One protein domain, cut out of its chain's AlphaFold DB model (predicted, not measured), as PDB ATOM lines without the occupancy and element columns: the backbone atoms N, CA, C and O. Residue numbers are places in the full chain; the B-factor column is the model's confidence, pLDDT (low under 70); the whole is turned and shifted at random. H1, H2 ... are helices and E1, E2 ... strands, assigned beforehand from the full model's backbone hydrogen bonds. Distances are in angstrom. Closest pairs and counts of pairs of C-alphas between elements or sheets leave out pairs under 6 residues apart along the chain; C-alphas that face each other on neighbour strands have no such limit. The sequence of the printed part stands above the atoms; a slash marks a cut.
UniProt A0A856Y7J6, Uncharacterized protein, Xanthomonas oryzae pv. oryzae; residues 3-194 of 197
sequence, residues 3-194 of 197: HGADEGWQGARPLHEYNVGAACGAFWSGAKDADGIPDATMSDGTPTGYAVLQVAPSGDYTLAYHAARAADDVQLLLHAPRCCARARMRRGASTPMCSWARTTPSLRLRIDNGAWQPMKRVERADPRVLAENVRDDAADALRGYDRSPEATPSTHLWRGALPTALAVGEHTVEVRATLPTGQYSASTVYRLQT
ATOM      1  N   HIS A   3     -80.107  19.243   5.489       88.06
ATOM      2  CA  HIS A   3     -80.270  20.088   4.308       88.06
ATOM      3  C   HIS A   3     -81.755  20.291   4.013       88.06
ATOM      4  O   HIS A   3     -82.542  19.333   4.017       88.06
ATOM      5  N   GLY A   4     -82.135  21.548   3.797       92.75
ATOM      6  CA  GLY A   4     -83.505  21.977   3.537       92.75
ATOM      7  C   GLY A   4     -83.739  22.432   2.097       92.75
ATOM      8  O   GLY A   4     -82.867  22.348   1.232       92.75
ATOM      9  N   ALA A   5     -84.951  22.924   1.841       92.00
ATOM     10  CA  ALA A   5     -85.342  23.451   0.532       92.00
ATOM     11  C   ALA A   5     -84.498  24.658   0.091       92.00
ATOM     12  O   ALA A   5     -84.303  24.872  -1.103       92.00
ATOM     13  N   ASP A   6     -83.963  25.409   1.051       93.81
ATOM     14  CA  ASP A   6     -83.004  26.498   0.866       93.81
ATOM     15  C   ASP A   6     -81.656  26.035   0.292       93.81
ATOM     16  O   ASP A   6     -80.983  26.808  -0.386       93.81
ATOM     17  N   GLU A   7     -81.304  24.762   0.473       92.38
ATOM     18  CA  GLU A   7     -80.125  24.115  -0.117       92.38
ATOM     19  C   GLU A   7     -80.476  23.276  -1.364       92.38
ATOM     20  O   GLU A   7     -79.676  22.475  -1.845       92.38
ATOM     21  N   GLY A   8     -81.689  23.446  -1.908       93.31
ATOM     22  CA  GLY A   8     -82.163  22.755  -3.111       93.31
ATOM     23  C   GLY A   8     -82.755  21.361  -2.868       93.31
ATOM     24  O   GLY A   8     -83.110  20.673  -3.830       93.31
ATOM     25  N   TRP A   9     -82.906  20.931  -1.611       94.88
ATOM     26  CA  TRP A   9     -83.517  19.644  -1.276       94.88
ATOM     27  C   TRP A   9     -85.049  19.676  -1.407       94.88
ATOM     28  O   TRP A   9     -85.725  20.480  -0.774       94.88
ATOM     29  N   GLN A  10     -85.627  18.757  -2.188       93.94
ATOM     30  CA  GLN A  10     -87.074  18.719  -2.479       93.94
ATOM     31  C   GLN A  10     -87.859  17.688  -1.646       93.94
ATOM     32  O   GLN A  10     -89.041  17.449  -1.896       93.94
ATOM     33  N   GLY A  11     -87.222  17.029  -0.674       88.06
ATOM     34  CA  GLY A  11     -87.881  16.014   0.146       88.06
ATOM     35  C   GLY A  11     -88.809  16.609   1.209       88.06
ATOM     36  O   GLY A  11     -88.569  17.689   1.741       88.06
ATOM     37  N   ALA A  12     -89.846  15.854   1.584       88.56
ATOM     38  CA  ALA A  12     -90.831  16.270   2.594       88.56
ATOM     39  C   ALA A  12     -90.249  16.449   4.015       88.56
ATOM     40  O   ALA A  12     -90.889  17.044   4.880       88.56
ATOM     41  N   ARG A  13     -89.053  15.909   4.275       87.81
ATOM     42  CA  ARG A  13     -88.276  16.079   5.513       87.81
ATOM     43  C   ARG A  13     -86.847  16.480   5.146       87.81
ATOM     44  O   ARG A  13     -86.406  16.056   4.077       87.81
ATOM     45  N   PRO A  14     -86.113  17.216   6.003       88.62
ATOM     46  CA  PRO A  14     -84.716  17.558   5.740       88.62
ATOM     47  C   PRO A  14     -83.866  16.325   5.417       88.62
ATOM     48  O   PRO A  14     -83.987  15.296   6.091       88.62
ATOM     49  N   LEU A  15     -82.999  16.430   4.408       87.25
ATOM     50  CA  LEU A  15     -82.012  15.394   4.114       87.25
ATOM     51  C   LEU A  15     -80.969  15.394   5.220       87.25
ATOM     52  O   LEU A  15     -80.373  16.427   5.511       87.25
ATOM     53  N   HIS A  16     -80.719  14.237   5.816       83.06
ATOM     54  CA  HIS A  16     -79.642  14.099   6.778       83.06
ATOM     55  C   HIS A  16     -78.382  13.548   6.106       83.06
ATOM     56  O   HIS A  16     -78.329  12.370   5.758       83.06
ATOM     57  N   GLU A  17     -77.360  14.390   5.980       83.94
ATOM     58  CA  GLU A  17     -76.036  13.990   5.506       83.94
ATOM     59  C   GLU A  17     -75.165  13.549   6.685       83.94
ATOM     60  O   GLU A  17     -75.002  14.278   7.672       83.94
ATOM     61  N   TYR A  18     -74.573  12.364   6.586       81.12
ATOM     62  CA  TYR A  18     -73.570  11.891   7.530       81.12
ATOM     63  C   TYR A  18     -72.256  11.623   6.801       81.12
ATOM     64  O   TYR A  18     -72.162  10.690   6.008       81.12
ATOM     65  N   ASN A  19     -71.242  12.425   7.122       80.50
ATOM     66  CA  ASN A  19     -69.870  12.187   6.695       80.50
ATOM     67  C   ASN A  19     -69.210  11.236   7.688       80.50
ATOM     68  O   ASN A  19     -68.958  11.594   8.841       80.50
ATOM     69  N   VAL A  20     -68.994  10.000   7.244       81.25
ATOM     70  CA  VAL A  20     -68.307   8.967   8.016       81.25
ATOM     71  C   VAL A  20     -66.798   9.113   7.846       81.25
ATOM     72  O   VAL A  20     -66.318   9.384   6.745       81.25
ATOM     73  N   GLY A  21     -66.049   8.925   8.933       79.56
ATOM     74  CA  GLY A  21     -64.592   8.849   8.858       79.56
ATOM     75  C   GLY A  21     -64.157   7.716   7.928       79.56
ATOM     76  O   GLY A  21     -64.748   6.633   7.945       79.56
ATOM     77  N   ALA A  22     -63.138   7.961   7.107       84.69
ATOM     78  CA  ALA A  22     -62.592   6.929   6.235       84.69
ATOM     79  C   ALA A  22     -62.012   5.780   7.077       84.69
ATOM     80  O   ALA A  22     -61.390   6.017   8.111       84.69
ATOM     81  N   ALA A  23     -62.162   4.533   6.620       85.88
ATOM     82  CA  ALA A  23     -61.628   3.367   7.334       85.88
ATOM     83  C   ALA A  23     -60.090   3.378   7.448       85.88
ATOM     84  O   ALA A  23     -59.535   2.757   8.345       85.88
ATOM     85  N   CYS A  24     -59.404   4.100   6.557       89.69
ATOM     86  CA  CYS A  24     -57.965   4.363   6.631       89.69
ATOM     87  C   CYS A  24     -57.598   5.553   7.539       89.69
ATOM     88  O   CYS A  24     -56.422   5.909   7.619       89.69
ATOM     89  N   GLY A  25     -58.588   6.207   8.157       92.62
ATOM     90  CA  GLY A  25     -58.434   7.436   8.929       92.62
ATOM     91  C   GLY A  25     -57.737   8.526   8.133       92.62
ATOM     92  O   GLY A  25     -58.144   8.857   7.019       92.62
ATOM     93  N   ALA A  26     -56.647   9.052   8.683       93.38
ATOM     94  CA  ALA A  26     -55.748   9.958   7.979       93.38
ATOM     95  C   ALA A  26     -54.834   9.220   6.979       93.38
ATOM     96  O   ALA A  26     -53.618   9.359   7.039       93.38
ATOM     97  N   PHE A  27     -55.398   8.418   6.075       92.75
ATOM     98  CA  PHE A  27     -54.657   7.689   5.034       92.75
ATOM     99  C   PHE A  27     -53.506   6.810   5.564       92.75
ATOM    100  O   PHE A  27     -52.455   6.730   4.937       92.75
ATOM    101  N   TRP A  28     -53.696   6.139   6.706       93.00
ATOM    102  CA  TRP A  28     -52.661   5.324   7.368       93.00
ATOM    103  C   TRP A  28     -51.394   6.107   7.765       93.00
ATOM    104  O   TRP A  28     -50.307   5.536   7.852       93.00
ATOM    105  N   SER A  29     -51.525   7.411   8.012       93.88
ATOM    106  CA  SER A  29     -50.428   8.271   8.468       93.88
ATOM    107  C   SER A  29     -50.261   8.293   9.992       93.88
ATOM    108  O   SER A  29     -51.074   7.744  10.744       93.88
ATOM    109  N   GLY A  30     -49.195   8.953  10.450       93.19
ATOM    110  CA  GLY A  30     -48.895   9.155  11.863       93.19
ATOM    111  C   GLY A  30     -47.892   8.149  12.423       93.19
ATOM    112  O   GLY A  30     -47.423   7.229  11.746       93.19
ATOM    113  N   ALA A  31     -47.541   8.353  13.694       93.56
ATOM    114  CA  ALA A  31     -46.613   7.479  14.396       93.56
ATOM    115  C   ALA A  31     -47.180   6.055  14.495       93.56
ATOM    116  O   ALA A  31     -48.364   5.857  14.774       93.56
ATOM    117  N   LYS A  32     -46.317   5.064  14.263       93.88
ATOM    118  CA  LYS A  32     -46.669   3.650  14.407       93.88
ATOM    119  C   LYS A  32     -46.604   3.221  15.868       93.88
ATOM    120  O   LYS A  32     -45.723   3.659  16.608       93.88
ATOM    121  N   ASP A  33     -47.517   2.342  16.259       91.12
ATOM    122  CA  ASP A  33     -47.449   1.639  17.536       91.12
ATOM    123  C   ASP A  33     -46.413   0.494  17.518       91.12
ATOM    124  O   ASP A  33     -45.668   0.306  16.552       91.12
ATOM    125  N   ALA A  34     -46.351  -0.268  18.616       92.25
ATOM    126  CA  ALA A  34     -45.423  -1.387  18.776       92.25
ATOM    127  C   ALA A  34     -45.648  -2.527  17.763       92.25
ATOM    128  O   ALA A  34     -44.703  -3.255  17.462       92.25
ATOM    129  N   ASP A  35     -46.858  -2.648  17.209       92.44
ATOM    130  CA  ASP A  35     -47.209  -3.630  16.181       92.44
ATOM    131  C   ASP A  35     -46.952  -3.090  14.759       92.44
ATOM    132  O   ASP A  35     -47.214  -3.761  13.760       92.44
ATOM    133  N   GLY A  36     -46.416  -1.869  14.642       92.12
ATOM    134  CA  GLY A  36     -46.113  -1.223  13.370       92.12
ATOM    135  C   GLY A  36     -47.332  -0.612  12.677       92.12
ATOM    136  O   GLY A  36     -47.231  -0.231  11.504       92.12
ATOM    137  N   ILE A  37     -48.465  -0.501  13.372       91.25
ATOM    138  CA  ILE A  37     -49.709   0.031  12.822       91.25
ATOM    139  C   ILE A  37     -49.758   1.546  13.079       91.25
ATOM    140  O   ILE A  37     -49.570   1.974  14.218       91.25
ATOM    141  N   PRO A  38     -49.999   2.377  12.051       93.31
ATOM    142  CA  PRO A  38     -50.127   3.824  12.219       93.31
ATOM    143  C   PRO A  38     -51.303   4.205  13.126       93.31
ATOM    144  O   PRO A  38     -52.354   3.564  13.085       93.31
ATOM    145  N   ASP A  39     -51.142   5.277  13.903       91.94
ATOM    146  CA  ASP A  39     -52.219   5.854  14.719       91.94
ATOM    147  C   ASP A  39     -53.430   6.269  13.861       91.94
ATOM    148  O   ASP A  39     -54.578   5.997  14.221       91.94
ATOM    149  N   ALA A  40     -53.168   6.871  12.694       94.75
ATOM    150  CA  ALA A  40     -54.158   7.244  11.689       94.75
ATOM    151  C   ALA A  40     -55.344   8.076  12.225       94.75
ATOM    152  O   ALA A  40     -56.421   8.081  11.622       94.75
ATOM    153  N   THR A  41     -55.178   8.801  13.336       93.31
ATOM    154  CA  THR A  41     -56.178   9.765  13.813       93.31
ATOM    155  C   THR A  41     -56.399  10.855  12.761       93.31
ATOM    156  O   THR A  41     -55.451  11.433  12.230       93.31
ATOM    157  N   MET A  42     -57.664  11.134  12.447       93.38
ATOM    158  CA  MET A  42     -58.075  12.181  11.509       93.38
ATOM    159  C   MET A  42     -57.721  13.577  12.038       93.38
ATOM    160  O   MET A  42     -57.546  13.785  13.238       93.38
ATOM    161  N   SER A  43     -57.643  14.564  11.141       93.88
ATOM    162  CA  SER A  43     -57.238  15.936  11.489       93.88
ATOM    163  C   SER A  43     -58.141  16.604  12.532       93.88
ATOM    164  O   SER A  43     -57.686  17.476  13.268       93.88
ATOM    165  N   ASP A  44     -59.405  16.197  12.625       91.19
ATOM    166  CA  ASP A  44     -60.372  16.684  13.611       91.19
ATOM    167  C   ASP A  44     -60.328  15.916  14.949       91.19
ATOM    168  O   ASP A  44     -61.142  16.162  15.840       91.19
ATOM    169  N   GLY A  45     -59.380  14.988  15.109       90.31
ATOM    170  CA  GLY A  45     -59.210  14.180  16.314       90.31
ATOM    171  C   GLY A  45     -59.983  12.867  16.331       90.31
ATOM    172  O   GLY A  45     -59.777  12.074  17.256       90.31
ATOM    173  N   THR A  46     -60.827  12.584  15.337       89.75
ATOM    174  CA  THR A  46     -61.530  11.298  15.260       89.75
ATOM    175  C   THR A  46     -60.523  10.158  15.060       89.75
ATOM    176  O   THR A  46     -59.738  10.211  14.112       89.75
ATOM    177  N   PRO A  47     -60.477   9.126  15.925       89.94
ATOM    178  CA  PRO A  47     -59.596   7.981  15.728       89.94
ATOM    179  C   PRO A  47     -60.000   7.241  14.454       89.94
ATOM    180  O   PRO A  47     -61.148   7.327  14.031       89.94
ATOM    181  N   THR A  48     -59.087   6.474  13.863       91.62
ATOM    182  CA  THR A  48     -59.471   5.509  12.822       91.62
ATOM    183  C   THR A  48     -60.524   4.541  13.357       91.62
ATOM    184  O   THR A  48     -60.464   4.134  14.518       91.62
ATOM    185  N   GLY A  49     -61.482   4.149  12.518       90.25
ATOM    186  CA  GLY A  49     -62.614   3.339  12.945       90.25
ATOM    187  C   GLY A  49     -63.687   3.184  11.875       90.25
ATOM    188  O   GLY A  49     -63.472   3.478  10.700       90.25
ATOM    189  N   TYR A  50     -64.858   2.722  12.299       89.06
ATOM    190  CA  TYR A  50     -66.034   2.546  11.448       89.06
ATOM    191  C   TYR A  50     -67.300   2.975  12.184       89.06
ATOM    192  O   TYR A  50     -67.329   3.046  13.410       89.06
ATOM    193  N   ALA A  51     -68.367   3.248  11.436       87.56
ATOM    194  CA  ALA A  51     -69.671   3.531  12.015       87.56
ATOM    195  C   ALA A  51     -70.667   2.410  11.704       87.56
ATOM    196  O   ALA A  51     -70.703   1.896  10.587       87.56
ATOM    197  N   VAL A  52     -71.502   2.065  12.679       88.44
ATOM    198  CA  VAL A  52     -72.631   1.148  12.519       88.44
ATOM    199  C   VAL A  52     -73.910   1.973  12.462       88.44
ATOM    200  O   VAL A  52     -74.268   2.651  13.426       88.44
ATOM    201  N   LEU A  53     -74.590   1.912  11.318       89.69
ATOM    202  CA  LEU A  53     -75.909   2.499  11.100       89.69
ATOM    203  C   LEU A  53     -76.969   1.408  11.263       89.69
ATOM    204  O   LEU A  53     -76.965   0.427  10.520       89.69
ATOM    205  N   GLN A  54     -77.895   1.591  12.199       90.19
ATOM    206  CA  GLN A  54     -79.074   0.736  12.320       90.19
ATOM    207  C   GLN A  54     -80.297   1.527  11.884       90.19
ATOM    208  O   GLN A  54     -80.536   2.611  12.407       90.19
ATOM    209  N   VAL A  55     -81.069   0.986  10.943       91.88
ATOM    210  CA  VAL A  55     -82.280   1.622  10.409       91.88
ATOM    211  C   VAL A  55     -83.490   0.794  10.821       91.88
ATOM    212  O   VAL A  55     -83.573  -0.396  10.521       91.88
ATOM    213  N   ALA A  56     -84.421   1.420  11.531       91.31
ATOM    214  CA  ALA A  56     -85.692   0.829  11.908       91.31
ATOM    215  C   ALA A  56     -86.663   0.811  10.712       91.31
ATOM    216  O   ALA A  56     -86.570   1.668   9.831       91.31
ATOM    217  N   PRO A  57     -87.668  -0.086  10.697       92.56
ATOM    218  CA  PRO A  57     -88.698  -0.097   9.654       92.56
ATOM    219  C   PRO A  57     -89.465   1.228   9.508       92.56
ATOM    220  O   PRO A  57     -89.973   1.525   8.432       92.56
ATOM    221  N   SER A  58     -89.538   2.038  10.573       88.81
ATOM    222  CA  SER A  58     -90.128   3.385  10.556       88.81
ATOM    223  C   SER A  58     -89.310   4.411   9.759       88.81
ATOM    224  O   SER A  58     -89.803   5.508   9.495       88.81
ATOM    225  N   GLY A  59     -88.066   4.082   9.397       84.12
ATOM    226  CA  GLY A  59     -87.090   5.005   8.821       84.12
ATOM    227  C   GLY A  59     -86.265   5.771   9.861       84.12
ATOM    228  O   GLY A  59     -85.373   6.529   9.482       84.12
ATOM    229  N   ASP A  60     -86.524   5.575  11.158       85.50
ATOM    230  CA  ASP A  60     -85.649   6.081  12.217       85.50
ATOM    231  C   ASP A  60     -84.313   5.337  12.194       85.50
ATOM    232  O   ASP A  60     -84.254   4.169  11.812       85.50
ATOM    233  N   TYR A  61     -83.230   5.985  12.619       86.69
ATOM    234  CA  TYR A  61     -81.921   5.339  12.641       86.69
ATOM    235  C   TYR A  61     -81.075   5.739  13.850       86.69
ATOM    236  O   TYR A  61     -81.176   6.851  14.378       86.69
ATOM    237  N   THR A  62     -80.191   4.831  14.257       86.69
ATOM    238  CA  THR A  62     -79.119   5.080  15.225       86.69
ATOM    239  C   THR A  62     -77.767   4.931  14.545       86.69
ATOM    240  O   THR A  62     -77.615   4.205  13.564       86.69
ATOM    241  N   LEU A  63     -76.782   5.663  15.052       84.38
ATOM    242  CA  LEU A  63     -75.424   5.659  14.533       84.38
ATOM    243  C   LEU A  63     -74.462   5.528  15.712       84.38
ATOM    244  O   LEU A  63     -74.479   6.382  16.601       84.38
ATOM    245  N   ALA A  64     -73.640   4.483  15.698       84.75
ATOM    246  CA  ALA A  64     -72.562   4.266  16.657       84.75
ATOM    247  C   ALA A  64     -71.220   4.358  15.931       84.75
ATOM    248  O   ALA A  64     -71.054   3.715  14.897       84.75
ATOM    249  N   TYR A  65     -70.272   5.135  16.452       86.38
ATOM    250  CA  TYR A  65     -68.899   5.121  15.948       86.38
ATOM    251  C   TYR A  65     -68.051   4.184  16.807       86.38
ATOM    252  O   TYR A  65     -68.106   4.251  18.032       86.38
ATOM    253  N   HIS A  66     -67.262   3.330  16.171       87.62
ATOM    254  CA  HIS A  66     -66.361   2.385  16.815       87.62
ATOM    255  C   HIS A  66     -64.938   2.740  16.409       87.62
ATOM    256  O   HIS A  66     -64.555   2.583  15.247       87.62
ATOM    257  N   ALA A  67     -64.158   3.233  17.370       88.25
ATOM    258  CA  ALA A  67     -62.731   3.419  17.172       88.25
ATOM    259  C   ALA A  67     -62.073   2.046  16.992       88.25
ATOM    260  O   ALA A  67     -62.278   1.133  17.795       88.25
ATOM    261  N   ALA A  68     -61.283   1.893  15.935       86.69
ATOM    262  CA  ALA A  68     -60.568   0.661  15.665       86.69
ATOM    263  C   ALA A  68     -59.671   0.322  16.861       86.69
ATOM    264  O   ALA A  68     -58.932   1.173  17.355       86.69
ATOM    265  N   ARG A  69     -59.718  -0.940  17.304       84.19
ATOM    266  CA  ARG A  69     -58.898  -1.480  18.407       84.19
ATOM    267  C   ARG A  69     -59.194  -0.886  19.793       84.19
ATOM    268  O   ARG A  69     -58.511  -1.236  20.750       84.19
ATOM    269  N   ALA A  70     -60.214  -0.038  19.922       85.06
ATOM    270  CA  ALA A  70     -60.802   0.288  21.214       85.06
ATOM    271  C   ALA A  70     -61.867  -0.757  21.582       85.06
ATOM    272  O   ALA A  70     -62.396  -1.449  20.714       85.06
ATOM    273  N   ALA A  71     -62.193  -0.864  22.870       83.81
ATOM    274  CA  ALA A  71     -63.366  -1.621  23.289       83.81
ATOM    275  C   ALA A  71     -64.653  -0.928  22.795       83.81
ATOM    276  O   ALA A  71     -64.699   0.298  22.672       83.81
ATOM    277  N   ASP A  72     -65.702  -1.709  22.522       76.56
ATOM    278  CA  ASP A  72     -66.956  -1.210  21.929       76.56
ATOM    279  C   ASP A  72     -67.683  -0.162  22.792       76.56
ATOM    280  O   ASP A  72     -68.471   0.645  22.292       76.56
ATOM    281  N   ASP A  73     -67.414  -0.148  24.095       75.56
ATOM    282  CA  ASP A  73     -67.974   0.794  25.060       75.56
ATOM    283  C   ASP A  73     -67.207   2.128  25.136       75.56
ATOM    284  O   ASP A  73     -67.626   3.054  25.840       75.56
ATOM    285  N   VAL A  74     -66.123   2.290  24.372       81.19
ATOM    286  CA  VAL A  74     -65.338   3.527  24.336       81.19
ATOM    287  C   VAL A  74     -65.949   4.525  23.355       81.19
ATOM    288  O   VAL A  74     -65.621   4.569  22.171       81.19
ATOM    289  N   GLN A  75     -66.815   5.395  23.875       83.50
ATOM    290  CA  GLN A  75     -67.427   6.499  23.113       83.50
ATOM    291  C   GLN A  75     -66.862   7.890  23.461       83.50
ATOM    292  O   GLN A  75     -67.285   8.902  22.896       83.50
ATOM    293  N   LEU A  76     -65.924   7.952  24.412       86.69
ATOM    294  CA  LEU A  76     -65.366   9.188  24.963       86.69
ATOM    295  C   LEU A  76     -63.846   9.082  25.067       86.69
ATOM    296  O   LEU A  76     -63.337   8.126  25.648       86.69
ATOM    297  N   LEU A  77     -63.128  10.098  24.585       87.00
ATOM    298  CA  LEU A  77     -61.704  10.277  24.864       87.00
ATOM    299  C   LEU A  77     -61.476  11.536  25.692       87.00
ATOM    300  O   LEU A  77     -61.876  12.640  25.319       87.00
ATOM    301  N   LEU A  78     -60.803  11.368  26.828       87.94
ATOM    302  CA  LEU A  78     -60.533  12.447  27.767       87.94
ATOM    303  C   LEU A  78     -59.104  12.959  27.611       87.94
ATOM    304  O   LEU A  78     -58.149  12.184  27.650       87.94
ATOM    305  N   HIS A  79     -58.950  14.277  27.533       88.50
ATOM    306  CA  HIS A  79     -57.661  14.939  27.652       88.50
ATOM    307  C   HIS A  79     -57.728  15.967  28.784       88.50
ATOM    308  O   HIS A  79     -58.365  17.008  28.672       88.50
ATOM    309  N   ALA A  80     -57.062  15.688  29.900       86.38
ATOM    310  CA  ALA A  80     -56.985  16.598  31.039       86.38
ATOM    311  C   ALA A  80     -55.523  16.950  31.346       86.38
ATOM    312  O   ALA A  80     -54.639  16.103  31.173       86.38
ATOM    313  N   PRO A  81     -55.242  18.165  31.848       85.81
ATOM    314  CA  PRO A  81     -53.942  18.452  32.433       85.81
ATOM    315  C   PRO A  81     -53.703  17.525  33.630       85.81
ATOM    316  O   PRO A  81     -54.523  17.458  34.541       85.81
ATOM    317  N   ARG A  82     -52.554  16.843  33.661       87.94
ATOM    318  CA  ARG A  82     -52.204  15.936  34.770       87.94
ATOM    319  C   ARG A  82     -51.931  16.673  36.081       87.94
ATOM    320  O   ARG A  82     -52.171  16.126  37.151       87.94
ATOM    321  N   CYS A  83     -51.427  17.903  36.006       88.19
ATOM    322  CA  CYS A  83     -51.112  18.728  37.165       88.19
ATOM    323  C   CYS A  83     -51.564  20.175  36.941       88.19
ATOM    324  O   CYS A  83     -51.481  20.695  35.828       88.19
ATOM    325  N   CYS A  84     -52.053  20.822  37.995       87.12
ATOM    326  CA  CYS A  84     -52.511  22.203  38.006       87.12
ATOM    327  C   CYS A  84     -52.098  22.895  39.310       87.12
ATOM    328  O   CYS A  84     -52.151  22.312  40.391       87.12
ATOM    329  N   ALA A  85     -51.747  24.179  39.231       86.31
ATOM    330  CA  ALA A  85     -51.507  24.983  40.425       86.31
ATOM    331  C   ALA A  85     -52.832  25.326  41.127       86.31
ATOM    332  O   ALA A  85     -53.751  25.876  40.507       86.31
ATOM    333  N   ARG A  86     -52.910  25.068  42.436       84.75
ATOM    334  CA  ARG A  86     -54.030  25.495  43.282       84.75
ATOM    335  C   ARG A  86     -54.130  27.022  43.294       84.75
ATOM    336  O   ARG A  86     -53.118  27.709  43.400       84.75
ATOM    337  N   ALA A  87     -55.351  27.548  43.186       72.00
ATOM    338  CA  ALA A  87     -55.718  28.964  43.346       72.00
ATOM    339  C   ALA A  87     -54.955  30.012  42.496       72.00
ATOM    340  O   ALA A  87     -55.176  31.209  42.668       72.00
ATOM    341  N   ARG A  88     -54.081  29.608  41.562       63.69
ATOM    342  CA  ARG A  88     -53.232  30.531  40.777       63.69
ATOM    343  C   ARG A  88     -53.652  30.664  39.311       63.69
ATOM    344  O   ARG A  88     -53.333  31.656  38.658       63.69
ATOM    345  N   MET A  89     -54.413  29.703  38.792       56.59
ATOM    346  CA  MET A  89     -54.946  29.741  37.426       56.59
ATOM    347  C   MET A  89     -56.126  30.721  37.331       56.59
ATOM    348  O   MET A  89     -57.270  30.349  37.581       56.59
ATOM    349  N   ARG A  90     -55.854  31.978  36.939       49.00
ATOM    350  CA  ARG A  90     -56.878  33.022  36.684       49.00
ATOM    351  C   ARG A  90     -57.839  32.673  35.539       49.00
ATOM    352  O   ARG A  90     -58.934  33.217  35.461       49.00
ATOM    353  N   ARG A  91     -57.432  31.766  34.649       52.66
ATOM    354  CA  ARG A  91     -58.277  31.131  33.634       52.66
ATOM    355  C   ARG A  91     -58.310  29.655  34.007       52.66
ATOM    356  O   ARG A  91     -57.283  29.001  33.883       52.66
ATOM    357  N   GLY A  92     -59.425  29.181  34.562       52.09
ATOM    358  CA  GLY A  92     -59.540  27.826  35.110       52.09
ATOM    359  C   GLY A  92     -58.947  26.756  34.189       52.09
ATOM    360  O   GLY A  92     -59.051  26.850  32.960       52.09
ATOM    361  N   ALA A  93     -58.318  25.748  34.798       59.19
ATOM    362  CA  ALA A  93     -57.897  24.558  34.077       59.19
ATOM    363  C   ALA A  93     -59.118  23.935  33.400       59.19
ATOM    364  O   ALA A  93     -60.251  24.082  33.864       59.19
ATOM    365  N   SER A  94     -58.909  23.273  32.274       58.53
ATOM    366  CA  SER A  94     -60.006  22.629  31.571       58.53
ATOM    367  C   SER A  94     -59.603  21.298  31.013       58.53
ATOM    368  O   SER A  94     -58.497  21.168  30.497       58.53
ATOM    369  N   THR A  95     -60.567  20.398  31.005       58.84
ATOM    370  CA  THR A  95     -60.496  19.125  30.308       58.84
ATOM    371  C   THR A  95     -61.172  19.302  28.955       58.84
ATOM    372  O   THR A  95     -62.406  19.414  28.915       58.84
ATOM    373  N   PRO A  96     -60.421  19.427  27.849       58.62
ATOM    374  CA  PRO A  96     -60.955  19.072  26.545       58.62
ATOM    375  C   PRO A  96     -61.288  17.574  26.514       58.62
ATOM    376  O   PRO A  96     -60.519  16.718  26.937       58.62
ATOM    377  N   MET A  97     -62.472  17.257  26.025       61.44
ATOM    378  CA  MET A  97     -62.907  15.898  25.756       61.44
ATOM    379  C   MET A  97     -63.401  15.822  24.321       61.44
ATOM    380  O   MET A  97     -64.125  16.707  23.865       61.44
ATOM    381  N   CYS A  98     -63.093  14.705  23.677       57.09
ATOM    382  CA  CYS A  98     -63.666  14.314  22.402       57.09
ATOM    383  C   CYS A  98     -64.795  13.322  22.671       57.09
ATOM    384  O   CYS A  98     -64.603  12.341  23.395       57.09
ATOM    385  N   SER A  99     -65.977  13.584  22.120       56.34
ATOM    386  CA  SER A  99     -67.033  12.571  22.052       56.34
ATOM    387  C   SER A  99     -67.389  12.340  20.599       56.34
ATOM    388  O   SER A  99     -67.467  13.292  19.836       56.34
ATOM    389  N   TRP A 100     -67.614  11.094  20.207       56.75
ATOM    390  CA  TRP A 100     -67.828  10.730  18.796       56.75
ATOM    391  C   TRP A 100     -69.277  10.893  18.344       56.75
ATOM    392  O   TRP A 100     -69.684  10.430  17.280       56.75
ATOM    393  N   ALA A 101     -70.092  11.523  19.186       51.84
ATOM    394  CA  ALA A 101     -71.526  11.548  19.032       51.84
ATOM    395  C   ALA A 101     -72.019  12.770  18.255       51.84
ATOM    396  O   ALA A 101     -71.721  13.921  18.570       51.84
ATOM    397  N   ARG A 102     -72.846  12.469  17.250       49.19
ATOM    398  CA  ARG A 102     -73.434  13.408  16.287       49.19
ATOM    399  C   ARG A 102     -74.470  14.358  16.889       49.19
ATOM    400  O   ARG A 102     -74.500  15.538  16.553       49.19
ATOM    401  N   THR A 103     -75.392  13.846  17.699       53.78
ATOM    402  CA  THR A 103     -76.421  14.673  18.343       53.78
ATOM    403  C   THR A 103     -75.803  15.344  19.546       53.78
ATOM    404  O   THR A 103     -75.091  14.648  20.253       53.78
ATOM    405  N   THR A 104     -76.081  16.642  19.774       58.66
ATOM    406  CA  THR A 104     -75.617  17.433  20.932       58.66
ATOM    407  C   THR A 104     -75.738  16.590  22.197       58.66
ATOM    408  O   THR A 104     -76.817  16.526  22.794       58.66
ATOM    409  N   PRO A 105     -74.682  15.863  22.580       65.00
ATOM    410  CA  PRO A 105     -74.852  14.790  23.515       65.00
ATOM    411  C   PRO A 105     -74.919  15.464  24.873       65.00
ATOM    412  O   PRO A 105     -74.287  16.502  25.111       65.00
ATOM    413  N   SER A 106     -75.763  14.935  25.756       81.88
ATOM    414  CA  SER A 106     -75.836  15.467  27.111       81.88
ATOM    415  C   SER A 106     -74.565  15.037  27.834       81.88
ATOM    416  O   SER A 106     -74.514  13.965  28.436       81.88
ATOM    417  N   LEU A 107     -73.512  15.841  27.679       88.25
ATOM    418  CA  LEU A 107     -72.223  15.637  28.316       88.25
ATOM    419  C   LEU A 107     -72.209  16.376  29.636       88.25
ATOM    420  O   LEU A 107     -72.399  17.597  29.707       88.25
ATOM    421  N   ARG A 108     -71.963  15.609  30.687       92.06
ATOM    422  CA  ARG A 108     -71.804  16.119  32.036       92.06
ATOM    423  C   ARG A 108     -70.498  15.610  32.607       92.06
ATOM    424  O   ARG A 108     -70.132  14.463  32.376       92.06
ATOM    425  N   LEU A 109     -69.838  16.453  33.385       92.44
ATOM    426  CA  LEU A 109     -68.691  16.070  34.196       92.44
ATOM    427  C   LEU A 109     -69.022  16.214  35.672       92.44
ATOM    428  O   LEU A 109     -69.817  17.076  36.042       92.44
ATOM    429  N   ARG A 110     -68.373  15.433  36.522       94.19
ATOM    430  CA  ARG A 110     -68.257  15.717  37.951       94.19
ATOM    431  C   ARG A 110     -66.803  15.583  38.372       94.19
ATOM    432  O   ARG A 110     -66.012  14.917  37.706       94.19
ATOM    433  N   ILE A 111     -66.477  16.246  39.470       93.88
ATOM    434  CA  ILE A 111     -65.159  16.195  40.092       93.88
ATOM    435  C   ILE A 111     -65.338  15.550  41.454       93.88
ATOM    436  O   ILE A 111     -66.184  16.006  42.229       93.88
ATOM    437  N   ASP A 112     -64.583  14.487  41.704       94.06
ATOM    438  CA  ASP A 112     -64.768  13.576  42.827       94.06
ATOM    439  C   ASP A 112     -66.254  13.172  42.945       94.06
ATOM    440  O   ASP A 112     -66.945  12.948  41.949       94.06
ATOM    441  N   ASN A 113     -66.796  13.165  44.162       93.38
ATOM    442  CA  ASN A 113     -68.215  12.919  44.425       93.38
ATOM    443  C   ASN A 113     -69.073  14.198  44.358       93.38
ATOM    444  O   ASN A 113     -70.126  14.284  44.991       93.38
ATOM    445  N   GLY A 114     -68.611  15.216  43.628       93.19
ATOM    446  CA  GLY A 114     -69.309  16.484  43.458       93.19
ATOM    447  C   GLY A 114     -70.538  16.403  42.548       93.19
ATOM    448  O   GLY A 114     -70.889  15.364  41.984       93.19
ATOM    449  N   ALA A 115     -71.195  17.550  42.374       94.19
ATOM    450  CA  ALA A 115     -72.353  17.668  41.495       94.19
ATOM    451  C   ALA A 115     -71.964  17.525  40.014       94.19
ATOM    452  O   ALA A 115     -70.941  18.054  39.568       94.19
ATOM    453  N   TRP A 116     -72.835  16.869  39.243       94.00
ATOM    454  CA  TRP A 116     -72.739  16.823  37.787       94.00
ATOM    455  C   TRP A 116     -72.974  18.211  37.183       94.00
ATOM    456  O   TRP A 116     -73.996  18.846  37.433       94.00
ATOM    457  N   GLN A 117     -72.052  18.646  36.334       91.75
ATOM    458  CA  GLN A 117     -72.042  19.940  35.664       91.75
ATOM    459  C   GLN A 117     -72.062  19.745  34.145       91.75
ATOM    460  O   GLN A 117     -71.401  18.835  33.641       91.75
ATOM    461  N   PRO A 118     -72.806  20.572  33.390       90.88
ATOM    462  CA  PRO A 118     -72.842  20.474  31.938       90.88
ATOM    463  C   PRO A 118     -71.494  20.859  31.321       90.88
ATOM    464  O   PRO A 118     -70.802  21.758  31.799       90.88
ATOM    465  N   MET A 119     -71.149  20.207  30.214       89.75
ATOM    466  CA  MET A 119     -69.986  20.564  29.403       89.75
ATOM    467  C   MET A 119     -70.389  21.440  28.225       89.75
ATOM    468  O   MET A 119     -71.496  21.331  27.700       89.75
ATOM    469  N   LYS A 120     -69.476  22.305  27.778       88.38
ATOM    470  CA  LYS A 120     -69.731  23.216  26.658       88.38
ATOM    471  C   LYS A 120     -69.076  22.691  25.385       88.38
ATOM    472  O   LYS A 120     -67.867  22.473  25.390       88.38
ATOM    473  N   ARG A 121     -69.841  22.556  24.296       88.50
ATOM    474  CA  ARG A 121     -69.276  22.280  22.965       88.50
ATOM    475  C   ARG A 121     -68.349  23.424  22.548       88.50
ATOM    476  O   ARG A 121     -68.696  24.595  22.730       88.50
ATOM    477  N   VAL A 122     -67.186  23.095  22.005       88.38
ATOM    478  CA  VAL A 122     -66.202  24.060  21.503       88.38
ATOM    479  C   VAL A 122     -65.690  23.620  20.139       88.38
ATOM    480  O   VAL A 122     -65.527  22.433  19.903       88.38
ATOM    481  N   GLU A 123     -65.403  24.583  19.269       90.44
ATOM    482  CA  GLU A 123     -64.762  24.332  17.975       90.44
ATOM    483  C   GLU A 123     -63.292  24.735  18.074       90.44
ATOM    484  O   GLU A 123     -62.939  25.921  18.129       90.44
ATOM    485  N   ARG A 124     -62.438  23.725  18.238       90.69
ATOM    486  CA  ARG A 124     -60.988  23.836  18.440       90.69
ATOM    487  C   ARG A 124     -60.309  22.599  17.866       90.69
ATOM    488  O   ARG A 124     -60.959  21.577  17.692       90.69
ATOM    489  N   ALA A 125     -59.018  22.700  17.583       92.25
ATOM    490  CA  ALA A 125     -58.213  21.534  17.253       92.25
ATOM    491  C   ALA A 125     -58.122  20.578  18.454       92.25
ATOM    492  O   ALA A 125     -58.058  21.026  19.608       92.25
ATOM    493  N   ASP A 126     -58.128  19.272  18.184       91.31
ATOM    494  CA  ASP A 126     -57.960  18.249  19.214       91.31
ATOM    495  C   ASP A 126     -56.551  18.360  19.831       91.31
ATOM    496  O   ASP A 126     -55.551  18.318  19.109       91.31
ATOM    497  N   PRO A 127     -56.430  18.494  21.165       90.81
ATOM    498  CA  PRO A 127     -55.135  18.627  21.833       90.81
ATOM    499  C   PRO A 127     -54.202  17.423  21.637       90.81
ATOM    500  O   PRO A 127     -52.990  17.578  21.758       90.81
ATOM    501  N   ARG A 128     -54.732  16.226  21.359       90.88
ATOM    502  CA  ARG A 128     -53.937  15.026  21.073       90.88
ATOM    503  C   ARG A 128     -53.287  15.123  19.698       90.88
ATOM    504  O   ARG A 128     -52.096  14.859  19.598       90.88
ATOM    505  N   VAL A 129     -54.031  15.581  18.687       93.75
ATOM    506  CA  VAL A 129     -53.490  15.799  17.334       93.75
ATOM    507  C   VAL A 129     -52.487  16.949  17.349       93.75
ATOM    508  O   VAL A 129     -51.387  16.800  16.833       93.75
ATOM    509  N   LEU A 130     -52.790  18.047  18.055       94.94
ATOM    510  CA  LEU A 130     -51.829  19.138  18.258       94.94
ATOM    511  C   LEU A 130     -50.530  18.651  18.913       94.94
ATOM    512  O   LEU A 130     -49.445  19.067  18.518       94.94
ATOM    513  N   ALA A 131     -50.623  17.767  19.911       93.81
ATOM    514  CA  ALA A 131     -49.441  17.196  20.546       93.81
ATOM    515  C   ALA A 131     -48.623  16.333  19.572       93.81
ATOM    516  O   ALA A 131     -47.397  16.378  19.624       93.81
ATOM    517  N   GLU A 132     -49.275  15.579  18.684       95.12
ATOM    518  CA  GLU A 132     -48.585  14.840  17.625       95.12
ATOM    519  C   GLU A 132     -47.938  15.761  16.591       95.12
ATOM    520  O   GLU A 132     -46.784  15.535  16.243       95.12
ATOM    521  N   ASN A 133     -48.609  16.840  16.174       96.44
ATOM    522  CA  ASN A 133     -48.021  17.821  15.260       96.44
ATOM    523  C   ASN A 133     -46.743  18.436  15.849       96.44
ATOM    524  O   ASN A 133     -45.712  18.445  15.182       96.44
ATOM    525  N   VAL A 134     -46.781  18.846  17.124       97.44
ATOM    526  CA  VAL A 134     -45.608  19.385  17.837       97.44
ATOM    527  C   VAL A 134     -44.490  18.349  17.961       97.44
ATOM    528  O   VAL A 134     -43.321  18.687  17.795       97.44
ATOM    529  N   ARG A 135     -44.817  17.084  18.257       96.50
ATOM    530  CA  ARG A 135     -43.815  16.006  18.322       96.50
ATOM    531  C   ARG A 135     -43.197  15.716  16.962       96.50
ATOM    532  O   ARG A 135     -42.004  15.452  16.908       96.50
ATOM    533  N   ASP A 136     -43.992  15.748  15.899       95.31
ATOM    534  CA  ASP A 136     -43.499  15.573  14.540       95.31
ATOM    535  C   ASP A 136     -42.578  16.737  14.123       95.31
ATOM    536  O   ASP A 136     -41.583  16.496  13.449       95.31
ATOM    537  N   ASP A 137     -42.859  17.976  14.550       96.31
ATOM    538  CA  ASP A 137     -41.991  19.139  14.286       96.31
ATOM    539  C   ASP A 137     -40.679  19.095  15.075       96.31
ATOM    540  O   ASP A 137     -39.644  19.546  14.592       96.31
ATOM    541  N   ALA A 138     -40.721  18.564  16.296       97.38
ATOM    542  CA  ALA A 138     -39.563  18.472  17.180       97.38
ATOM    543  C   ALA A 138     -38.698  17.221  16.939       97.38
ATOM    544  O   ALA A 138     -37.739  17.001  17.677       97.38
ATOM    545  N   ALA A 139     -39.054  16.362  15.982       96.19
ATOM    546  CA  ALA A 139     -38.385  15.084  15.787       96.19
ATOM    547  C   ALA A 139     -37.077  15.227  14.994       96.19
ATOM    548  O   ALA A 139     -37.079  15.679  13.852       96.19
ATOM    549  N   ASP A 140     -35.974  14.726  15.555       96.94
ATOM    550  CA  ASP A 140     -34.675  14.646  14.862       96.94
ATOM    551  C   ASP A 140     -34.595  13.481  13.851       96.94
ATOM    552  O   ASP A 140     -33.610  13.327  13.128       96.94
ATOM    553  N   ALA A 141     -35.624  12.628  13.806       95.12
ATOM    554  CA  ALA A 141     -35.740  11.490  12.901       95.12
ATOM    555  C   ALA A 141     -37.203  11.244  12.506       95.12
ATOM    556  O   ALA A 141     -38.131  11.637  13.216       95.12
ATOM    557  N   LEU A 142     -37.414  10.555  11.382       91.88
ATOM    558  CA  LEU A 142     -38.756  10.229  10.894       91.88
ATOM    559  C   LEU A 142     -39.529   9.386  11.920       91.88
ATOM    560  O   LEU A 142     -39.081   8.314  12.324       91.88
ATOM    561  N   ARG A 143     -40.723   9.856  12.300       93.00
ATOM    562  CA  ARG A 143     -41.654   9.150  13.204       93.00
ATOM    563  C   ARG A 143     -42.607   8.194  12.476       93.00
ATOM    564  O   ARG A 143     -43.257   7.367  13.111       93.00
ATOM    565  N   GLY A 144     -42.673   8.296  11.152       89.00
ATOM    566  CA  GLY A 144     -43.526   7.518  10.258       89.00
ATOM    567  C   GLY A 144     -43.152   7.794   8.800       89.00
ATOM    568  O   GLY A 144     -42.287   8.631   8.538       89.00
ATOM    569  N   TYR A 145     -43.780   7.079   7.862       89.94
ATOM    570  CA  TYR A 145     -43.650   7.408   6.434       89.94
ATOM    571  C   TYR A 145     -44.319   8.758   6.154       89.94
ATOM    572  O   TYR A 145     -43.671   9.678   5.668       89.94
ATOM    573  N   ASP A 146     -45.573   8.884   6.593       92.94
ATOM    574  CA  ASP A 146     -46.319  10.136   6.624       92.94
ATOM    575  C   ASP A 146     -46.450  10.651   8.060       92.94
ATOM    576  O   ASP A 146     -46.620   9.879   9.012       92.94
ATOM    577  N   ARG A 147     -46.395  11.977   8.207       94.44
ATOM    578  CA  ARG A 147     -46.646  12.678   9.472       94.44
ATOM    579  C   ARG A 147     -48.126  12.620   9.840       94.44
ATOM    580  O   ARG A 147     -48.977  12.400   8.983       94.44
ATOM    581  N   SER A 148     -48.430  12.886  11.105       94.56
ATOM    582  CA  SER A 148     -49.819  13.092  11.526       94.56
ATOM    583  C   SER A 148     -50.411  14.286  10.763       94.56
ATOM    584  O   SER A 148     -49.687  15.261  10.527       94.56
ATOM    585  N   PRO A 149     -51.700  14.259  10.382       95.31
ATOM    586  CA  PRO A 149     -52.305  15.377   9.669       95.31
ATOM    587  C   PRO A 149     -52.284  16.641  10.533       95.31
ATOM    588  O   PRO A 149     -52.345  16.564  11.762       95.31
ATOM    589  N   GLU A 150     -52.240  17.814   9.900       96.31
ATOM    590  CA  GLU A 150     -52.386  19.081  10.619       96.31
ATOM    591  C   GLU A 150     -53.751  19.136  11.315       96.31
ATOM    592  O   GLU A 150     -54.785  18.844  10.708       96.31
ATOM    593  N   ALA A 151     -53.758  19.487  12.603       96.25
ATOM    594  CA  ALA A 151     -54.984  19.521  13.380       96.25
ATOM    595  C   ALA A 151     -55.954  20.595  12.859       96.25
ATOM    596  O   ALA A 151     -55.624  21.779  12.783       96.25
ATOM    597  N   THR A 152     -57.195  20.197  12.585       94.94
ATOM    598  CA  THR A 152     -58.272  21.107  12.179       94.94
ATOM    599  C   THR A 152     -59.302  21.268  13.298       94.94
ATOM    600  O   THR A 152     -59.394  20.421  14.193       94.94
ATOM    601  N   PRO A 153     -60.075  22.371  13.316       92.50
ATOM    602  CA  PRO A 153     -61.139  22.541  14.293       92.50
ATOM    603  C   PRO A 153     -62.162  21.404  14.235       92.50
ATOM    604  O   PRO A 153     -62.835  21.193  13.232       92.50
ATOM    605  N   SER A 154     -62.314  20.713  15.358       88.62
ATOM    606  CA  SER A 154     -63.278  19.640  15.528       88.62
ATOM    607  C   SER A 154     -64.643  20.180  15.937       88.62
ATOM    608  O   SER A 154     -64.756  21.083  16.772       88.62
ATOM    609  N   THR A 155     -65.697  19.593  15.377       86.38
ATOM    610  CA  THR A 155     -67.098  19.903  15.715       86.38
ATOM    611  C   THR A 155     -67.620  19.086  16.898       86.38
ATOM    612  O   THR A 155     -68.732  19.327  17.381       86.38
ATOM    613  N   HIS A 156     -66.814  18.144  17.390       85.56
ATOM    614  CA  HIS A 156     -67.187  17.144  18.381       85.56
ATOM    615  C   HIS A 156     -66.234  17.166  19.598       85.56
ATOM    616  O   HIS A 156     -65.897  16.147  20.210       85.56
ATOM    617  N   LEU A 157     -65.843  18.379  20.005       88.06
ATOM    618  CA  LEU A 157     -65.151  18.630  21.266       88.06
ATOM    619  C   LEU A 157     -66.054  19.309  22.289       88.06
ATOM    620  O   LEU A 157     -66.797  20.251  22.001       88.06
ATOM    621  N   TRP A 158     -65.905  18.880  23.535       90.56
ATOM    622  CA  TRP A 158     -66.557  19.456  24.699       90.56
ATOM    623  C   TRP A 158     -65.525  19.827  25.747       90.56
ATOM    624  O   TRP A 158     -64.570  19.101  26.006       90.56
ATOM    625  N   ARG A 159     -65.727  20.976  26.386       88.62
ATOM    626  CA  ARG A 159     -64.828  21.504  27.405       88.62
ATOM    627  C   ARG A 159     -65.534  21.584  28.747       88.62
ATOM    628  O   ARG A 159     -66.629  22.137  28.865       88.62
ATOM    629  N   GLY A 160     -64.851  21.050  29.748       87.50
ATOM    630  CA  GLY A 160     -65.231  21.093  31.148       87.50
ATOM    631  C   GLY A 160     -64.282  21.959  31.957       87.50
ATOM    632  O   GLY A 160     -63.076  21.919  31.717       87.50
ATOM    633  N   ALA A 161     -64.801  22.741  32.902       86.25
ATOM    634  CA  ALA A 161     -63.958  23.466  33.847       86.25
ATOM    635  C   ALA A 161     -63.469  22.518  34.950       86.25
ATOM    636  O   ALA A 161     -64.261  21.788  35.539       86.25
ATOM    637  N   LEU A 162     -62.169  22.560  35.236       87.56
ATOM    638  CA  LEU A 162     -61.563  21.875  36.369       87.56
ATOM    639  C   LEU A 162     -61.391  22.868  37.526       87.56
ATOM    640  O   LEU A 162     -60.714  23.890  37.358       87.56
ATOM    641  N   PRO A 163     -61.984  22.602  38.699       86.06
ATOM    642  CA  PRO A 163     -61.854  23.475  39.849       86.06
ATOM    643  C   PRO A 163     -60.423  23.415  40.392       86.06
ATOM    644  O   PRO A 163     -59.873  22.351  40.663       86.06
ATOM    645  N   THR A 164     -59.825  24.587  40.584       86.38
ATOM    646  CA  THR A 164     -58.469  24.745  41.139       86.38
ATOM    647  C   THR A 164     -58.474  25.264  42.576       86.38
ATOM    648  O   THR A 164     -57.413  25.510  43.148       86.38
ATOM    649  N   ALA A 165     -59.660  25.444  43.162       86.25
ATOM    650  CA  ALA A 165     -59.851  25.875  44.545       86.25
ATOM    651  C   ALA A 165     -59.954  24.703  45.542       86.25
ATOM    652  O   ALA A 165     -60.001  24.946  46.749       86.25
ATOM    653  N   LEU A 166     -59.972  23.455  45.054       90.25
ATOM    654  CA  LEU A 166     -59.990  22.256  45.892       90.25
ATOM    655  C   LEU A 166     -58.670  22.085  46.667       90.25
ATOM    656  O   LEU A 166     -57.717  22.860  46.507       90.25
ATOM    657  N   ALA A 167     -58.644  21.093  47.559       92.38
ATOM    658  CA  ALA A 167     -57.453  20.733  48.315       92.38
ATOM    659  C   ALA A 167     -56.280  20.369  47.385       92.38
ATOM    660  O   ALA A 167     -56.454  20.043  46.219       92.38
ATOM    661  N   VAL A 168     -55.055  20.453  47.899       94.00
ATOM    662  CA  VAL A 168     -53.894  19.887  47.196       94.00
ATOM    663  C   VAL A 168     -54.033  18.367  47.216       94.00
ATOM    664  O   VAL A 168     -54.354  17.808  48.263       94.00
ATOM    665  N   GLY A 169     -53.780  17.710  46.088       95.12
ATOM    666  CA  GLY A 169     -53.971  16.268  45.953       95.12
ATOM    667  C   GLY A 169     -54.509  15.864  44.589       95.12
ATOM    668  O   GLY A 169     -54.575  16.675  43.666       95.12
ATOM    669  N   GLU A 170     -54.834  14.585  44.450       96.19
ATOM    670  CA  GLU A 170     -55.478  14.049  43.255       96.19
ATOM    671  C   GLU A 170     -56.989  14.221  43.328       96.19
ATOM    672  O   GLU A 170     -57.590  14.040  44.385       96.19
ATOM    673  N   HIS A 171     -57.578  14.546  42.184       94.81
ATOM    674  CA  HIS A 171     -59.010  14.686  41.999       94.81
ATOM    675  C   HIS A 171     -59.441  13.885  40.778       94.81
ATOM    676  O   HIS A 171     -58.830  13.978  39.704       94.81
ATOM    677  N   THR A 172     -60.503  13.104  40.935       95.88
ATOM    678  CA  THR A 172     -61.066  12.300  39.853       95.88
ATOM    679  C   THR A 172     -62.013  13.156  39.030       95.88
ATOM    680  O   THR A 172     -62.899  13.821  39.557       95.88
ATOM    681  N   VAL A 173     -61.845  13.134  37.715       93.19
ATOM    682  CA  VAL A 173     -62.787  13.705  36.756       93.19
ATOM    683  C   VAL A 173     -63.569  12.551  36.173       93.19
ATOM    684  O   VAL A 173     -62.999  11.708  35.484       93.19
ATOM    685  N   GLU A 174     -64.868  12.527  36.415       94.38
ATOM    686  CA  GLU A 174     -65.767  11.591  35.758       94.38
ATOM    687  C   GLU A 174     -66.604  12.333  34.741       94.38
ATOM    688  O   GLU A 174     -67.115  13.423  35.002       94.38
ATOM    689  N   VAL A 175     -66.777  11.718  33.586       91.88
ATOM    690  CA  VAL A 175     -67.614  12.239  32.528       91.88
ATOM    691  C   VAL A 175     -68.634  11.195  32.137       91.88
ATOM    692  O   VAL A 175     -68.308  10.019  32.014       91.88
ATOM    693  N   ARG A 176     -69.858  11.656  31.887       92.12
ATOM    694  CA  ARG A 176     -70.944  10.858  31.339       92.12
ATOM    695  C   ARG A 176     -71.499  11.504  30.078       92.12
ATOM    696  O   ARG A 176     -71.783  12.703  30.068       92.12
ATOM    697  N   ALA A 177     -71.720  10.684  29.061       88.38
ATOM    698  CA  ALA A 177     -72.467  11.025  27.863       88.38
ATOM    699  C   ALA A 177     -73.727  10.161  27.765       88.38
ATOM    700  O   ALA A 177     -73.707   8.967  28.059       88.38
ATOM    701  N   THR A 178     -74.830  10.778  27.346       87.56
ATOM    702  CA  THR A 178     -76.057  10.067  26.961       87.56
ATOM    703  C   THR A 178     -76.228  10.192  25.456       87.56
ATOM    704  O   THR A 178     -76.422  11.302  24.954       87.56
ATOM    705  N   LEU A 179     -76.114   9.065  24.758       82.62
ATOM    706  CA  LEU A 179     -76.235   8.935  23.309       82.62
ATOM    707  C   LEU A 179     -77.508   8.148  22.965       82.62
ATOM    708  O   LEU A 179     -78.023   7.431  23.824       82.62
ATOM    709  N   PRO A 180     -78.002   8.205  21.713       81.56
ATOM    710  CA  PRO A 180     -79.116   7.355  21.281       81.56
ATOM    711  C   PRO A 180     -78.859   5.852  21.471       81.56
ATOM    712  O   PRO A 180     -79.800   5.082  21.606       81.56
ATOM    713  N   THR A 181     -77.589   5.443  21.486       82.19
ATOM    714  CA  THR A 181     -77.152   4.048  21.615       82.19
ATOM    715  C   THR A 181     -76.954   3.601  23.065       82.19
ATOM    716  O   THR A 181     -76.782   2.412  23.308       82.19
ATOM    717  N   GLY A 182     -76.978   4.522  24.036       86.31
ATOM    718  CA  GLY A 182     -76.773   4.193  25.445       86.31
ATOM    719  C   GLY A 182     -76.083   5.291  26.253       86.31
ATOM    720  O   GLY A 182     -75.862   6.413  25.791       86.31
ATOM    721  N   GLN A 183     -75.746   4.954  27.499       89.12
ATOM    722  CA  GLN A 183     -74.944   5.803  28.376       89.12
ATOM    723  C   GLN A 183     -73.506   5.306  28.422       89.12
ATOM    724  O   GLN A 183     -73.260   4.126  28.643       89.12
ATOM    725  N   TYR A 184     -72.570   6.238  28.287       88.69
ATOM    726  CA  TYR A 184     -71.140   5.960  28.281       88.69
ATOM    727  C   TYR A 184     -70.459   6.861  29.292       88.69
ATOM    728  O   TYR A 184     -70.861   8.014  29.478       88.69
ATOM    729  N   SER A 185     -69.450   6.334  29.974       90.06
ATOM    730  CA  SER A 185     -68.693   7.093  30.962       90.06
ATOM    731  C   SER A 185     -67.203   6.870  30.776       90.06
ATOM    732  O   SER A 185     -66.774   5.805  30.350       90.06
ATOM    733  N   ALA A 186     -66.421   7.886  31.110       90.00
ATOM    734  CA  ALA A 186     -64.971   7.810  31.150       90.00
ATOM    735  C   ALA A 186     -64.471   8.590  32.364       90.00
ATOM    736  O   ALA A 186     -65.109   9.552  32.803       90.00
ATOM    737  N   SER A 187     -63.318   8.194  32.894       92.19
ATOM    738  CA  SER A 187     -62.696   8.865  34.030       92.19
ATOM    739  C   SER A 187     -61.226   9.158  33.779       92.19
ATOM    740  O   SER A 187     -60.527   8.395  33.117       92.19
ATOM    741  N   THR A 188     -60.747  10.258  34.344       91.81
ATOM    742  CA  THR A 188     -59.325  10.605  34.399       91.81
ATOM    743  C   THR A 188     -59.016  11.283  35.731       91.81
ATOM    744  O   THR A 188     -59.915  11.504  36.541       91.81
ATOM    745  N   VAL A 189     -57.754  11.613  35.979       93.38
ATOM    746  CA  VAL A 189     -57.316  12.283  37.206       93.38
ATOM    747  C   VAL A 189     -56.514  13.534  36.877       93.38
ATOM    748  O   VAL A 189     -55.762  13.571  35.901       93.38
ATOM    749  N   TYR A 190     -56.652  14.557  37.715       91.12
ATOM    750  CA  TYR A 190     -55.746  15.702  37.731       91.12
ATOM    751  C   TYR A 190     -55.275  15.963  39.156       91.12
ATOM    752  O   TYR A 190     -56.004  15.741  40.121       91.12
ATOM    753  N   ARG A 191     -54.039  16.438  39.294       93.50
ATOM    754  CA  ARG A 191     -53.435  16.743  40.587       93.50
ATOM    755  C   ARG A 191     -53.353  18.248  40.806       93.50
ATOM    756  O   ARG A 191     -52.836  18.969  39.956       93.50
ATOM    757  N   LEU A 192     -53.819  18.729  41.952       92.44
ATOM    758  CA  LEU A 192     -53.581  20.093  42.412       92.44
ATOM    759  C   LEU A 192     -52.323  20.155  43.270       92.44
ATOM    760  O   LEU A 192     -52.159  19.362  44.193       92.44
ATOM    761  N   GLN A 193     -51.453  21.121  42.981       92.19
ATOM    762  CA  GLN A 193     -50.217  21.380  43.722       92.19
ATOM    763  C   GLN A 193     -50.104  22.847  44.133       92.19
ATOM    764  O   GLN A 193     -50.638  23.744  43.474       92.19
ATOM    765  N   THR A 194     -49.386  23.108  45.222       89.06
ATOM    766  CA  THR A 194     -48.991  24.470  45.596       89.06
ATOM    767  C   THR A 194     -47.862  24.928  44.680       89.06
ATOM    768  O   THR A 194     -46.827  24.273  44.603       89.06
TER     769      THR A 194
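This is residues 3 to 194 of the 197 residues of an uncharacterized protein of Xanthomonas oryzae pv. oryzae (UniProt A0A856Y7J6). Two strongly twisted four-stranded sheets, E3 E5 E8 E7 and E4 E10 E9 E6, lie face to face as a sandwich, the second curled like part of a barrel. To one side of it lies a separate two-stranded hairpin, E1 and E2, while H1 runs away from the sandwich, its first residues grazing one sheet. The printed part has 192 residues, with named elements in the order E1 E2 E3 E4 E5 E6 E7 H1 E8 E9 E10: ten strands and one helix. The sheet E3 E5 E8 E7 is antiparallel and E4 E10 E9 E6 is mixed; the class is mostly strand, although under half of the residues are in named elements. The whole is compact, with a radius of gyration of the C-alphas of 19.0 A and spans of 61 by 47 by 33 A.

Residues 3 to 48 hold no named element. E1, residues 49 to 55, begins with C-alpha 49 at (-62.614, 3.339, 12.945), and E2 is residues 61 to 67. E3 is residues 76 to 78, E4 residues 83 to 85, E5 residues 93 to 99, E6 residues 106 to 111 and E7 residues 120 to 125. H1, residues 127 to 137, is 15.2 A long. E8, residues 153 to 162, measures 22.1 A and bends by 86 degrees at residue 156. E9, residues 169 to 179, measures 32.6 A; E10, residues 182 to 193, measures 36.5 A and ends with C-alpha 193 at (-50.217, 21.380, 43.722).

The parts of the two sheets that face each other are 8.7 A centre to centre, with their strands at 36 degrees. Between the sheets, the closest C-alphas of E3 and E10 are those of Leu 76 and Ala 186, 6.4 A apart. In the first sheet, N 77 and O 98 of E3 and E5 are 2.9 A apart, N 97 and O 158 of E5 and E8 2.8 A, and N 122 and O 157 of E7 and E8 2.9 A. In the second, E4 is parallel to E10, with N 84 and O 191 2.8 A apart. E9 and E10 form a hairpin, with N 173 and O 188 2.8 A apart, and N 110 and O 174 of E6 and E9 are 2.8 A apart. H1 only grazes the sheet E3 E5 E8 E7, with its residues 127 to 128; every O i to N i+4 pair in H1 is within hydrogen-bond range. The hairpin E1 and E2 has N 52 and O 64 2.8 A apart; E2 is apart from E3.

The farthest C-alphas, those of Gln 10 and Thr 194, are 61.6 A apart. The printed part has no cut. The link H1 to E8, 15 residues, is long. The mean pLDDT of the printed part is 86.8, and residues 88 to 105 are under 70.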